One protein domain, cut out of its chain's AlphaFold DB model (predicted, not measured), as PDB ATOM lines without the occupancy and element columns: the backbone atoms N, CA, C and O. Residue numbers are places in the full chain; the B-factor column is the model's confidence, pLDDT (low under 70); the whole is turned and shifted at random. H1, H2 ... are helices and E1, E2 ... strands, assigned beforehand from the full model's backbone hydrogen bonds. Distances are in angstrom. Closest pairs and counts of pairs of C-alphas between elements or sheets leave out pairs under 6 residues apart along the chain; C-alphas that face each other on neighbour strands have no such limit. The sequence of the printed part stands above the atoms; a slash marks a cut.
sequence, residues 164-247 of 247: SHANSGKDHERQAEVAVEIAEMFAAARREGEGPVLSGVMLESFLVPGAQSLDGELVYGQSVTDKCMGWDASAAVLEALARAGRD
ATOM      1  N   SER A 164      -8.248  45.727 -27.594       97.38
ATOM      2  CA  SER A 164      -7.108  46.133 -26.768       97.38
ATOM      3  C   SER A 164      -5.862  46.366 -27.636       97.38
ATOM      4  O   SER A 164      -5.929  46.702 -28.825       97.38
ATOM      5  N   HIS A 165      -4.678  46.133 -27.070       96.81
ATOM      6  CA  HIS A 165      -3.472  45.869 -27.833       96.81
ATOM      7  C   HIS A 165      -3.104  47.008 -28.804       96.81
ATOM      8  O   HIS A 165      -3.047  48.165 -28.401       96.81
ATOM      9  N   ALA A 166      -2.757  46.722 -30.065       97.81
ATOM     10  CA  ALA A 166      -2.405  47.784 -31.007       97.81
ATOM     11  C   ALA A 166      -3.640  48.547 -31.509       97.81
ATOM     12  O   ALA A 166      -3.485  49.676 -31.965       97.81
ATOM     13  N   ASN A 167      -4.845  47.985 -31.366       98.44
ATOM     14  CA  ASN A 167      -6.085  48.683 -31.695       98.44
ATOM     15  C   ASN A 167      -6.405  49.804 -30.701       98.44
ATOM     16  O   ASN A 167      -6.865  50.862 -31.121       98.44
ATOM     17  N   SER A 168      -6.065  49.629 -29.422       97.56
ATOM     18  CA  SER A 168      -6.190  50.685 -28.410       97.56
ATOM     19  C   SER A 168      -4.916  51.502 -28.179       97.56
ATOM     20  O   SER A 168      -4.880  52.352 -27.294       97.56
ATOM     21  N   GLY A 169      -3.827  51.227 -28.905       96.50
ATOM     22  CA  GLY A 169      -2.523  51.828 -28.601       96.50
ATOM     23  C   GLY A 169      -1.970  51.426 -27.224       96.50
ATOM     24  O   GLY A 169      -1.166  52.156 -26.649       96.50
ATOM     25  N   LYS A 170      -2.380  50.258 -26.706       94.50
ATOM     26  CA  LYS A 170      -2.113  49.746 -25.348       94.50
ATOM     27  C   LYS A 170      -2.695  50.617 -24.234       94.50
ATOM     28  O   LYS A 170      -2.191  50.611 -23.107       94.50
ATOM     29  N   ASP A 171      -3.752  51.355 -24.548       97.75
ATOM     30  CA  ASP A 171      -4.511  52.113 -23.572       97.75
ATOM     31  C   ASP A 171      -5.842  51.413 -23.267       97.75
ATOM     32  O   ASP A 171      -6.699  51.223 -24.129       97.75
ATOM     33  N   HIS A 172      -5.998  50.988 -22.016       96.06
ATOM     34  CA  HIS A 172      -7.219  50.370 -21.517       96.06
ATOM     35  C   HIS A 172      -8.436  51.306 -21.489       96.06
ATOM     36  O   HIS A 172      -9.551  50.803 -21.558       96.06
ATOM     37  N   GLU A 173      -8.263  52.629 -21.426       96.38
ATOM     38  CA  GLU A 173      -9.388  53.572 -21.513       96.38
ATOM     39  C   GLU A 173      -9.865  53.672 -22.965       96.38
ATOM     40  O   GLU A 173     -11.047  53.483 -23.257       96.38
ATOM     41  N   ARG A 174      -8.915  53.816 -23.899       97.88
ATOM     42  CA  ARG A 174      -9.178  53.804 -25.344       97.88
ATOM     43  C   ARG A 174      -9.850  52.513 -25.813       97.88
ATOM     44  O   ARG A 174     -10.650  52.541 -26.739       97.88
ATOM     45  N   GLN A 175      -9.545  51.380 -25.183       98.25
ATOM     46  CA  GLN A 175     -10.179  50.098 -25.497       98.25
ATOM     47  C   GLN A 175     -11.712  50.158 -25.395       98.25
ATOM     48  O   GLN A 175     -12.399  49.588 -26.245       98.25
ATOM     49  N   ALA A 176     -12.250  50.844 -24.379       97.25
ATOM     50  CA  ALA A 176     -13.695  50.973 -24.200       97.25
ATOM     51  C   ALA A 176     -14.326  51.739 -25.368       97.25
ATOM     52  O   ALA A 176     -15.355  51.332 -25.903       97.25
ATOM     53  N   GLU A 177     -13.668  52.808 -25.811       97.75
ATOM     54  CA  GLU A 177     -14.102  53.600 -26.959       97.75
ATOM     55  C   GLU A 177     -14.037  52.794 -28.266       97.75
ATOM     56  O   GLU A 177     -15.003  52.790 -29.023       97.75
ATOM     57  N   VAL A 178     -12.953  52.039 -28.499       98.25
ATOM     58  CA  VAL A 178     -12.824  51.136 -29.661       98.25
ATOM     59  C   VAL A 178     -13.973  50.126 -29.693       98.25
ATOM     60  O   VAL A 178     -14.563  49.889 -30.745       98.25
ATOM     61  N   ALA A 179     -14.337  49.549 -28.546       98.06
ATOM     62  CA  ALA A 179     -15.450  48.605 -28.468       98.06
ATOM     63  C   ALA A 179     -16.805  49.256 -28.806       98.06
ATOM     64  O   ALA A 179     -17.631  48.631 -29.474       98.06
ATOM     65  N   VAL A 180     -17.027  50.508 -28.392       96.94
ATOM     66  CA  VAL A 180     -18.233  51.278 -28.741       96.94
ATOM     67  C   VAL A 180     -18.256  51.629 -30.231       96.94
ATOM     68  O   VAL A 180     -19.278  51.414 -30.877       96.94
ATOM     69  N   GLU A 181     -17.136  52.070 -30.807       97.19
ATOM     70  CA  GLU A 181     -17.008  52.337 -32.251       97.19
ATOM     71  C   GLU A 181     -17.333  51.088 -33.086       97.19
ATOM     72  O   GLU A 181     -18.060  51.158 -34.079       97.19
ATOM     73  N   ILE A 182     -16.855  49.916 -32.655       96.75
ATOM     74  CA  ILE A 182     -17.166  48.632 -33.296       96.75
ATOM     75  C   ILE A 182     -18.655  48.288 -33.161       96.75
ATOM     76  O   ILE A 182     -19.256  47.798 -34.121       96.75
ATOM     77  N   ALA A 183     -19.269  48.547 -32.004       95.31
ATOM     78  CA  ALA A 183     -20.701  48.335 -31.800       95.31
ATOM     79  C   ALA A 183     -21.541  49.217 -32.742       95.31
ATOM     80  O   ALA A 183     -22.487  48.740 -33.371       95.31
ATOM     81  N   GLU A 184     -21.174  50.490 -32.894       94.12
ATOM     82  CA  GLU A 184     -21.837  51.427 -33.805       94.12
ATOM     83  C   GLU A 184     -21.685  51.009 -35.271       94.12
ATOM     84  O   GLU A 184     -22.678  50.976 -36.004       94.12
ATOM     85  N   MET A 185     -20.469  50.626 -35.678       93.06
ATOM     86  CA  MET A 185     -20.179  50.077 -37.006       93.06
ATOM     87  C   MET A 185     -21.027  48.830 -37.288       93.06
ATOM     88  O   MET A 185     -21.639  48.723 -38.351       93.06
ATOM     89  N   PHE A 186     -21.110  47.904 -36.331       92.69
ATOM     90  CA  PHE A 186     -21.907  46.686 -36.456       92.69
ATOM     91  C   PHE A 186     -23.402  46.984 -36.624       92.69
ATOM     92  O   PHE A 186     -24.053  46.431 -37.512       92.69
ATOM     93  N   ALA A 187     -23.947  47.888 -35.807       92.56
ATOM     94  CA  ALA A 187     -25.347  48.288 -35.900       92.56
ATOM     95  C   ALA A 187     -25.653  49.015 -37.223       92.56
ATOM     96  O   ALA A 187     -26.731  48.841 -37.789       92.56
ATOM     97  N   ALA A 188     -24.720  49.826 -37.735       91.25
ATOM     98  CA  ALA A 188     -24.862  50.488 -39.031       91.25
ATOM     99  C   ALA A 188     -24.933  49.476 -40.184       91.25
ATOM    100  O   ALA A 188     -25.915  49.490 -40.926       91.25
ATOM    101  N   ALA A 189     -23.980  48.542 -40.251       89.31
ATOM    102  CA  ALA A 189     -23.951  47.497 -41.276       89.31
ATOM    103  C   ALA A 189     -25.242  46.654 -41.285       89.31
ATOM    104  O   ALA A 189     -25.816  46.375 -42.337       89.31
ATOM    105  N   ARG A 190     -25.775  46.313 -40.101       88.06
ATOM    106  CA  ARG A 190     -27.054  45.590 -39.981       88.06
ATOM    107  C   ARG A 190     -28.242  46.367 -40.538       88.06
ATOM    108  O   ARG A 190     -29.063  45.781 -41.242       88.06
ATOM    109  N   ARG A 191     -28.338  47.670 -40.254       90.31
ATOM    110  CA  ARG A 191     -29.414  48.527 -40.789       90.31
ATOM    111  C   ARG A 191     -29.360  48.650 -42.309       90.31
ATOM    112  O   ARG A 191     -30.406  48.778 -42.939       90.31
ATOM    113  N   GLU A 192     -28.166  48.589 -42.884       89.19
ATOM    114  CA  GLU A 192     -27.944  48.595 -44.334       89.19
ATOM    115  C   GLU A 192     -28.212  47.223 -44.983       89.19
ATOM    116  O   GLU A 192     -28.243  47.105 -46.207       89.19
ATOM    117  N   GLY A 193     -28.498  46.195 -44.176       83.62
ATOM    118  CA  GLY A 193     -28.789  44.841 -44.643       83.62
ATOM    119  C   GLY A 193     -27.540  44.039 -45.005       83.62
ATOM    120  O   GLY A 193     -27.653  42.995 -45.653       83.62
ATOM    121  N   GLU A 194     -26.356  44.497 -44.600       79.69
ATOM    122  CA  GLU A 194     -25.114  43.768 -44.813       79.69
ATOM    123  C   GLU A 194     -25.054  42.534 -43.900       79.69
ATOM    124  O   GLU A 194     -25.416  42.562 -42.718       79.69
ATOM    125  N   GLY A 195     -24.603  41.404 -44.454       69.31
ATOM    126  CA  GLY A 195     -24.376  40.195 -43.665       69.31
ATOM    127  C   GLY A 195     -23.261  40.424 -42.634       69.31
ATOM    128  O   GLY A 195     -22.275  41.086 -42.954       69.31
ATOM    129  N   PRO A 196     -23.348  39.864 -41.411       75.19
ATOM    130  CA  PRO A 196     -22.380  40.182 -40.368       75.19
ATOM    131  C   PRO A 196     -21.016  39.570 -40.702       75.19
ATOM    132  O   PRO A 196     -20.828  38.365 -40.539       75.19
ATOM    133  N   VAL A 197     -20.064  40.372 -41.180       91.31
ATOM    134  CA  VAL A 197     -18.651  39.959 -41.300       91.31
ATOM    135  C   VAL A 197     -17.968  39.968 -39.934       91.31
ATOM    136  O   VAL A 197     -17.168  39.090 -39.634       91.31
ATOM    137  N   LEU A 198     -18.362  40.886 -39.049       94.12
ATOM    138  CA  LEU A 198     -17.950  40.874 -37.652       94.12
ATOM    139  C   LEU A 198     -18.688  39.754 -36.899       94.12
ATOM    140  O   LEU A 198     -19.917  39.679 -36.917       94.12
ATOM    141  N   SER A 199     -17.925  38.885 -36.244       92.94
ATOM    142  CA  SER A 199     -18.418  37.703 -35.521       92.94
ATOM    143  C   SER A 199     -18.233  37.782 -34.009       92.94
ATOM    144  O   SER A 199     -18.889  37.045 -33.278       92.94
ATOM    145  N   GLY A 200     -17.381  38.689 -33.532       95.62
ATOM    146  CA  GLY A 200     -17.154  38.887 -32.110       95.62
ATOM    147  C   GLY A 200     -16.118  39.965 -31.829       95.62
ATOM    148  O   GLY A 200     -15.450  40.467 -32.738       95.62
ATOM    149  N   VAL A 201     -15.980  40.281 -30.545       97.94
ATOM    150  CA  VAL A 201     -14.945  41.171 -30.024       97.94
ATOM    151  C   VAL A 201     -14.195  40.498 -28.878       97.94
ATOM    152  O   VAL A 201     -14.754  39.654 -28.180       97.94
ATOM    153  N   MET A 202     -12.939  40.882 -28.678       98.62
ATOM    154  CA  MET A 202     -12.117  40.486 -27.538       98.62
ATOM    155  C   MET A 202     -11.793  41.723 -26.699       98.62
ATOM    156  O   MET A 202     -11.385  42.753 -27.238       98.62
ATOM    157  N   LEU A 203     -11.993  41.600 -25.384       98.38
ATOM    158  CA  LEU A 203     -11.826  42.665 -24.400       98.38
ATOM    159  C   LEU A 203     -10.928  42.181 -23.253       98.38
ATOM    160  O   LEU A 203     -11.129  41.092 -22.719       98.38
ATOM    161  N   GLU A 204      -9.986  43.012 -22.831       98.38
ATOM    162  CA  GLU A 204      -9.177  42.835 -21.631       98.38
ATOM    163  C   GLU A 204      -9.769  43.663 -20.492       98.38
ATOM    164  O   GLU A 204      -9.663  44.895 -20.458       98.38
ATOM    165  N   SER A 205     -10.399  42.967 -19.550       98.25
ATOM    166  CA  SER A 205     -11.064  43.552 -18.388       98.25
ATOM    167  C   SER A 205     -10.717  42.799 -17.112       98.25
ATOM    168  O   SER A 205     -10.416  41.605 -17.135       98.25
ATOM    169  N   PHE A 206     -10.750  43.514 -15.994       98.44
ATOM    170  CA  PHE A 206     -10.573  42.943 -14.670       98.44
ATOM    171  C   PHE A 206     -11.350  43.760 -13.628       98.44
ATOM    172  O   PHE A 206     -12.028  44.731 -13.968       98.44
ATOM    173  N   LEU A 207     -11.310  43.354 -12.358       98.50
ATOM    174  CA  LEU A 207     -12.118  44.008 -11.319       98.50
ATOM    175  C   LEU A 207     -11.694  45.472 -11.117       98.50
ATOM    176  O   LEU A 207     -12.535  46.368 -11.052       98.50
ATOM    177  N   VAL A 208     -10.385  45.705 -11.068       98.44
ATOM    178  CA  VAL A 208      -9.738  47.005 -10.885       98.44
ATOM    179  C   VAL A 208      -9.009  47.381 -12.181       98.44
ATOM    180  O   VAL A 208      -8.272  46.549 -12.722       98.44
ATOM    181  N   PRO A 209      -9.182  48.619 -12.685       98.19
ATOM    182  CA  PRO A 209      -8.564  49.049 -13.934       98.19
ATOM    183  C   PRO A 209      -7.037  49.161 -13.841       98.19
ATOM    184  O   PRO A 209      -6.449  49.309 -12.765       98.19
ATOM    185  N   GLY A 210      -6.392  49.161 -15.005       97.44
ATOM    186  CA  GLY A 210      -4.953  49.346 -15.149       97.44
ATOM    187  C   GLY A 210      -4.168  48.051 -14.952       97.44
ATOM    188  O   GLY A 210      -4.660  46.958 -15.228       97.44
ATOM    189  N   ALA A 211      -2.915  48.196 -14.525       97.50
ATOM    190  CA  ALA A 211      -2.011  47.094 -14.219       97.50
ATOM    191  C   ALA A 211      -1.058  47.493 -13.086       97.50
ATOM    192  O   ALA A 211      -0.817  48.684 -12.865       97.50
ATOM    193  N   GLN A 212      -0.495  46.500 -12.408       96.94
ATOM    194  CA  GLN A 212       0.474  46.644 -11.323       96.94
ATOM    195  C   GLN A 212       1.722  45.787 -11.584       96.94
ATOM    196  O   GLN A 212       1.664  44.804 -12.325       96.94
ATOM    197  N   SER A 213       2.858  46.157 -10.984       95.12
ATOM    198  CA  SER A 213       4.037  45.286 -10.971       95.12
ATOM    199  C   SER A 213       3.903  44.211  -9.891       95.12
ATOM    200  O   SER A 213       3.050  44.296  -9.011       95.12
ATOM    201  N   LEU A 214       4.763  43.192  -9.951       92.56
ATOM    202  CA  LEU A 214       4.830  42.134  -8.936       92.56
ATOM    203  C   LEU A 214       5.572  42.574  -7.657       92.56
ATOM    204  O   LEU A 214       5.882  41.741  -6.807       92.56
ATOM    205  N   ASP A 215       5.886  43.863  -7.525       87.75
ATOM    206  CA  ASP A 215       6.660  44.386  -6.406       87.75
ATOM    207  C   ASP A 215       5.734  44.784  -5.252       87.75
ATOM    208  O   ASP A 215       4.954  45.730  -5.355       87.75
ATOM    209  N   GLY A 216       5.877  44.107  -4.113       88.19
ATOM    210  CA  GLY A 216       5.166  44.455  -2.883       88.19
ATOM    211  C   GLY A 216       3.805  43.775  -2.733       88.19
ATOM    212  O   GLY A 216       3.589  42.660  -3.204       88.19
ATOM    213  N   GLU A 217       2.912  44.418  -1.981       93.94
ATOM    214  CA  GLU A 217       1.568  43.902  -1.723       93.94
ATOM    215  C   GLU A 217       0.665  44.168  -2.933       93.94
ATOM    216  O   GLU A 217       0.464  45.317  -3.325       93.94
ATOM    217  N   LEU A 218       0.131  43.096  -3.523       96.50
ATOM    218  CA  LEU A 218      -0.701  43.189  -4.718       96.50
ATOM    219  C   LEU A 218      -2.104  43.689  -4.381       96.50
ATOM    220  O   LEU A 218      -2.777  43.176  -3.483       96.50
ATOM    221  N   VAL A 219      -2.591  44.630  -5.185       97.75
ATOM    222  CA  VAL A 219      -3.987  45.054  -5.180       97.75
ATOM    223  C   VAL A 219      -4.841  43.909  -5.715       97.75
ATOM    224  O   VAL A 219      -4.668  43.452  -6.850       97.75
ATOM    225  N   TYR A 220      -5.779  43.438  -4.895       98.00
ATOM    226  CA  TYR A 220      -6.723  42.406  -5.304       98.00
ATOM    227  C   TYR A 220      -7.513  42.848  -6.539       98.00
ATOM    228  O   TYR A 220      -8.064  43.948  -6.579       98.00
ATOM    229  N   GLY A 221      -7.596  41.967  -7.537       97.81
ATOM    230  CA  GLY A 221      -8.394  42.227  -8.728       97.81
ATOM    231  C   GLY A 221      -7.786  43.246  -9.694       97.81
ATOM    232  O   GLY A 221      -8.521  43.733 -10.546       97.81
ATOM    233  N   GLN A 222      -6.484  43.550  -9.611       98.25
ATOM    234  CA  GLN A 222      -5.759  44.355 -10.607       98.25
ATOM    235  C   GLN A 222      -4.735  43.503 -11.384       98.25
ATOM    236  O   GLN A 222      -4.031  42.676 -10.801       98.25
ATOM    237  N   SER A 223      -4.665  43.686 -12.707       97.94
ATOM    238  CA  SER A 223      -3.826  42.875 -13.603       97.94
ATOM    239  C   SER A 223      -2.336  43.031 -13.291       97.94
ATOM    240  O   SER A 223      -1.882  44.131 -12.999       97.94
ATOM    241  N   VAL A 224      -1.565  41.948 -13.407       96.88
ATOM    242  CA  VAL A 224      -0.090  41.953 -13.297       96.88
ATOM    243  C   VAL A 224       0.607  41.862 -14.664       96.88
ATOM    244  O   VAL A 224       1.817  41.644 -14.745       96.88
ATOM    245  N   THR A 225      -0.159  41.969 -15.753       95.50
ATOM    246  CA  THR A 225       0.327  41.921 -17.138       95.50
ATOM    247  C   THR A 225      -0.061  43.200 -17.883       95.50
ATOM    248  O   THR A 225       0.445  44.275 -17.559       95.50
ATOM    249  N   ASP A 226      -0.928  43.105 -18.889       94.88
ATOM    250  CA  ASP A 226      -1.412  44.249 -19.651       94.88
ATOM    251  C   ASP A 226      -2.512  44.989 -18.876       94.88
ATOM    252  O   ASP A 226      -3.160  44.437 -17.981       94.88
ATOM    253  N   LYS A 227      -2.686  46.277 -19.192       97.62
ATOM    254  CA  LYS A 227      -3.690  47.125 -18.542       97.62
ATOM    255  C   LYS A 227      -5.089  46.679 -18.952       97.62
ATOM    256  O   LYS A 227      -5.392  46.629 -20.139       97.62
ATOM    257  N   CYS A 228      -5.955  46.456 -17.972       98.31
ATOM    258  CA  CYS A 228      -7.335  46.040 -18.209       98.31
ATOM    259  C   CYS A 228      -8.323  47.171 -17.926       98.31
ATOM    260  O   CYS A 228      -8.083  48.003 -17.051       98.31
ATOM    261  N   MET A 229      -9.461  47.172 -18.620       98.31
ATOM    262  CA  MET A 229     -10.624  47.963 -18.209       98.31
ATOM    263  C   MET A 229     -11.110  47.513 -16.827       98.31
ATOM    264  O   MET A 229     -10.991  46.339 -16.477       98.31
ATOM    265  N   GLY A 230     -11.681  48.438 -16.057       98.38
ATOM    266  CA  GLY A 230     -12.334  48.114 -14.789       98.38
ATOM    267  C   GLY A 230     -13.733  47.526 -14.984       98.38
ATOM    268  O   GLY A 230     -14.290  47.548 -16.086       98.38
ATOM    269  N   TRP A 231     -14.333  47.055 -13.892       98.44
ATOM    270  CA  TRP A 231     -15.658  46.431 -13.906       98.44
ATOM    271  C   TRP A 231     -16.758  47.322 -14.504       98.44
ATOM    272  O   TRP A 231     -17.475  46.890 -15.404       98.44
ATOM    273  N   ASP A 232     -16.854  48.583 -14.072       98.19
ATOM    274  CA  ASP A 232     -17.920  49.491 -14.525       98.19
ATOM    275  C   ASP A 232     -17.828  49.787 -16.030       98.19
ATOM    276  O   ASP A 232     -18.834  49.759 -16.740       98.19
ATOM    277  N   ALA A 233     -16.609  49.994 -16.540       97.88
ATOM    278  CA  ALA A 233     -16.369  50.174 -17.971       97.88
ATOM    279  C   ALA A 233     -16.735  48.908 -18.763       97.88
ATOM    280  O   ALA A 233     -17.336  48.991 -19.832       97.88
ATOM    281  N   SER A 234     -16.432  47.734 -18.208       98.44
ATOM    282  CA  SER A 234     -16.758  46.442 -18.820       98.44
ATOM    283  C   SER A 234     -18.268  46.239 -18.934       98.44
ATOM    284  O   SER A 234     -18.760  45.865 -19.999       98.44
ATOM    285  N   ALA A 235     -19.017  46.544 -17.871       98.44
ATOM    286  CA  ALA A 235     -20.475  46.478 -17.875       98.44
ATOM    287  C   ALA A 235     -21.088  47.432 -18.917       98.44
ATOM    288  O   ALA A 235     -21.951  47.017 -19.692       98.44
ATOM    289  N   ALA A 236     -20.597  48.674 -18.993       97.94
ATOM    290  CA  ALA A 236     -21.069  49.661 -19.964       97.94
ATOM    291  C   ALA A 236     -20.784  49.245 -21.420       97.94
ATOM    292  O   ALA A 236     -21.659  49.351 -22.281       97.94
ATOM    293  N   VAL A 237     -19.585  48.722 -21.701       98.19
ATOM    294  CA  VAL A 237     -19.215  48.217 -23.036       98.19
ATOM    295  C   VAL A 237     -20.086  47.024 -23.435       98.19
ATOM    296  O   VAL A 237     -20.587  46.977 -24.558       98.19
ATOM    297  N   LEU A 238     -20.318  46.077 -22.522       98.19
ATOM    298  CA  LEU A 238     -21.191  44.929 -22.781       98.19
ATOM    299  C   LEU A 238     -22.639  45.357 -23.051       98.19
ATOM    300  O   LEU A 238     -23.284  44.794 -23.937       98.19
ATOM    301  N   GLU A 239     -23.147  46.369 -22.348       97.56
ATOM    302  CA  GLU A 239     -24.475  46.929 -22.610       97.56
ATOM    303  C   GLU A 239     -24.560  47.583 -24.000       97.56
ATOM    304  O   GLU A 239     -25.528  47.346 -24.733       97.56
ATOM    305  N   ALA A 240     -23.531  48.337 -24.403       96.06
ATOM    306  CA  ALA A 240     -23.452  48.947 -25.730       96.06
ATOM    307  C   ALA A 240     -23.424  47.892 -26.851       96.06
ATOM    308  O   ALA A 240     -24.207  47.977 -27.801       96.06
ATOM    309  N   LEU A 241     -22.596  46.852 -26.705       95.75
ATOM    310  CA  LEU A 241     -22.528  45.722 -27.640       95.75
ATOM    311  C   LEU A 241     -23.867  44.978 -27.722       95.75
ATOM    312  O   LEU A 241     -24.356  44.683 -28.813       95.75
ATOM    313  N   ALA A 242     -24.505  44.716 -26.579       95.75
ATOM    314  CA  ALA A 242     -25.802  44.048 -26.533       95.75
ATOM    315  C   ALA A 242     -26.907  44.876 -27.201       95.75
ATOM    316  O   ALA A 242     -27.803  44.315 -27.833       95.75
ATOM    317  N   ARG A 243     -26.864  46.208 -27.074       94.56
ATOM    318  CA  ARG A 243     -27.788  47.106 -27.771       94.56
ATOM    319  C   ARG A 243     -27.578  47.051 -29.283       94.56
ATOM    320  O   ARG A 243     -28.545  46.814 -29.997       94.56
ATOM    321  N   ALA A 244     -26.336  47.167 -29.750       91.44
ATOM    322  CA  ALA A 244     -25.999  47.048 -31.169       91.44
ATOM    323  C   ALA A 244     -26.394  45.688 -31.774       91.44
ATOM    324  O   ALA A 244     -26.723  45.608 -32.952       91.44
ATOM    325  N   GLY A 245     -26.387  44.621 -30.969       85.94
ATOM    326  CA  GLY A 245     -26.852  43.287 -31.359       85.94
ATOM    327  C   GLY A 245     -28.362  43.155 -31.575       85.94
ATOM    328  O   GLY A 245     -28.792  42.247 -32.290       85.94
ATOM    329  N   ARG A 246     -29.164  44.016 -30.937       86.06
ATOM    330  CA  ARG A 246     -30.636  43.999 -31.011       86.06
ATOM    331  C   ARG A 246     -31.192  44.896 -32.114       86.06
ATOM    332  O   ARG A 246     -32.246  44.560 -32.652       86.06
ATOM    333  N   ASP A 247     -30.507  46.003 -32.390       69.06
ATOM    334  CA  ASP A 247     -30.849  46.962 -33.447       69.06
ATOM    335  C   ASP A 247     -30.530  46.409 -34.861       69.06
ATOM    336  O   ASP A 247     -31.175  46.898 -35.816       69.06
TER     337      ASP A 247
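This is residues 164 to 247 of the 247 residues of the protein "3-deoxy-7-phosphoheptulonate synthase" of Gordonia sp (UniProt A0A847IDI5). Two helices, H1 and H2, lie side by side and run the same way, and between them the chain comes back along H1 through the short strand E1. Past the end of the pair where both helices begin, E2 and the long loop of residues 212 to 230 extend the model, with Gly 216 at the far tip before the loop folds back to H2. The printed part has 84 residues with two named helices and two named strands, in the order H1, E1, E2, H2; the class is mostly helix, and E1 and E2 pair with no named strand. The whole is loose, with a radius of gyration of the C-alphas of 15.0 A, and spans 54 by 22 by 16 A.

Begin with the longest helix, H1, residues 172 to 191. It touches H2, residues 231 to 246, with 17 pairs of C-alphas within 8 A, the closest being those of Ala 187 and Ala 244 at 4.9 A. Their lines stand at a shallow tilt of 9 degrees, and they run the same way. Look next at E1, residues 198 to 202: its closest C-alphas to H1 are those of Leu 198 and Phe 186, 7.1 A apart. E1 and H2 are apart. E2, residues 208 to 211, comes closest to H1 at the C-alphas of Gly 210 and His 172, 6.8 A, and to H2 at those of Val 208 and Trp 231, 6.7 A. E1 and E2 are apart too. In H2 every O i to N i+4 pair is within hydrogen-bond range; in H1 it is 14 of 16.

Find C-alpha 172 at (-7.219, 50.370, -21.517); from there H1 runs 29.5 A to C-alpha 191 at (-29.414, 48.527, -40.789). E1 goes from Leu 198 to Met 202, 11.7 A, and E2 from Val 208 to Ala 211, 8.4 A. H2 starts at Trp 231 and runs 22.9 A to C-alpha 246 at (-30.636, 43.999, -31.011).

The two C-alphas farthest apart are those of Gly 193 and Gly 216, 53.8 A. The link from E2 to H2, residues 212 to 230, is long; its C-alphas lie 7 to 28 A from the mean of the C-alphas. The link from H1 to E1 is short and that from E1 to E2 is tight. The printed part has no cut and ends at Asp 247, the chain's last residue. The mean pLDDT of the printed part is 94.6, and residues 195 and 247 are under 70.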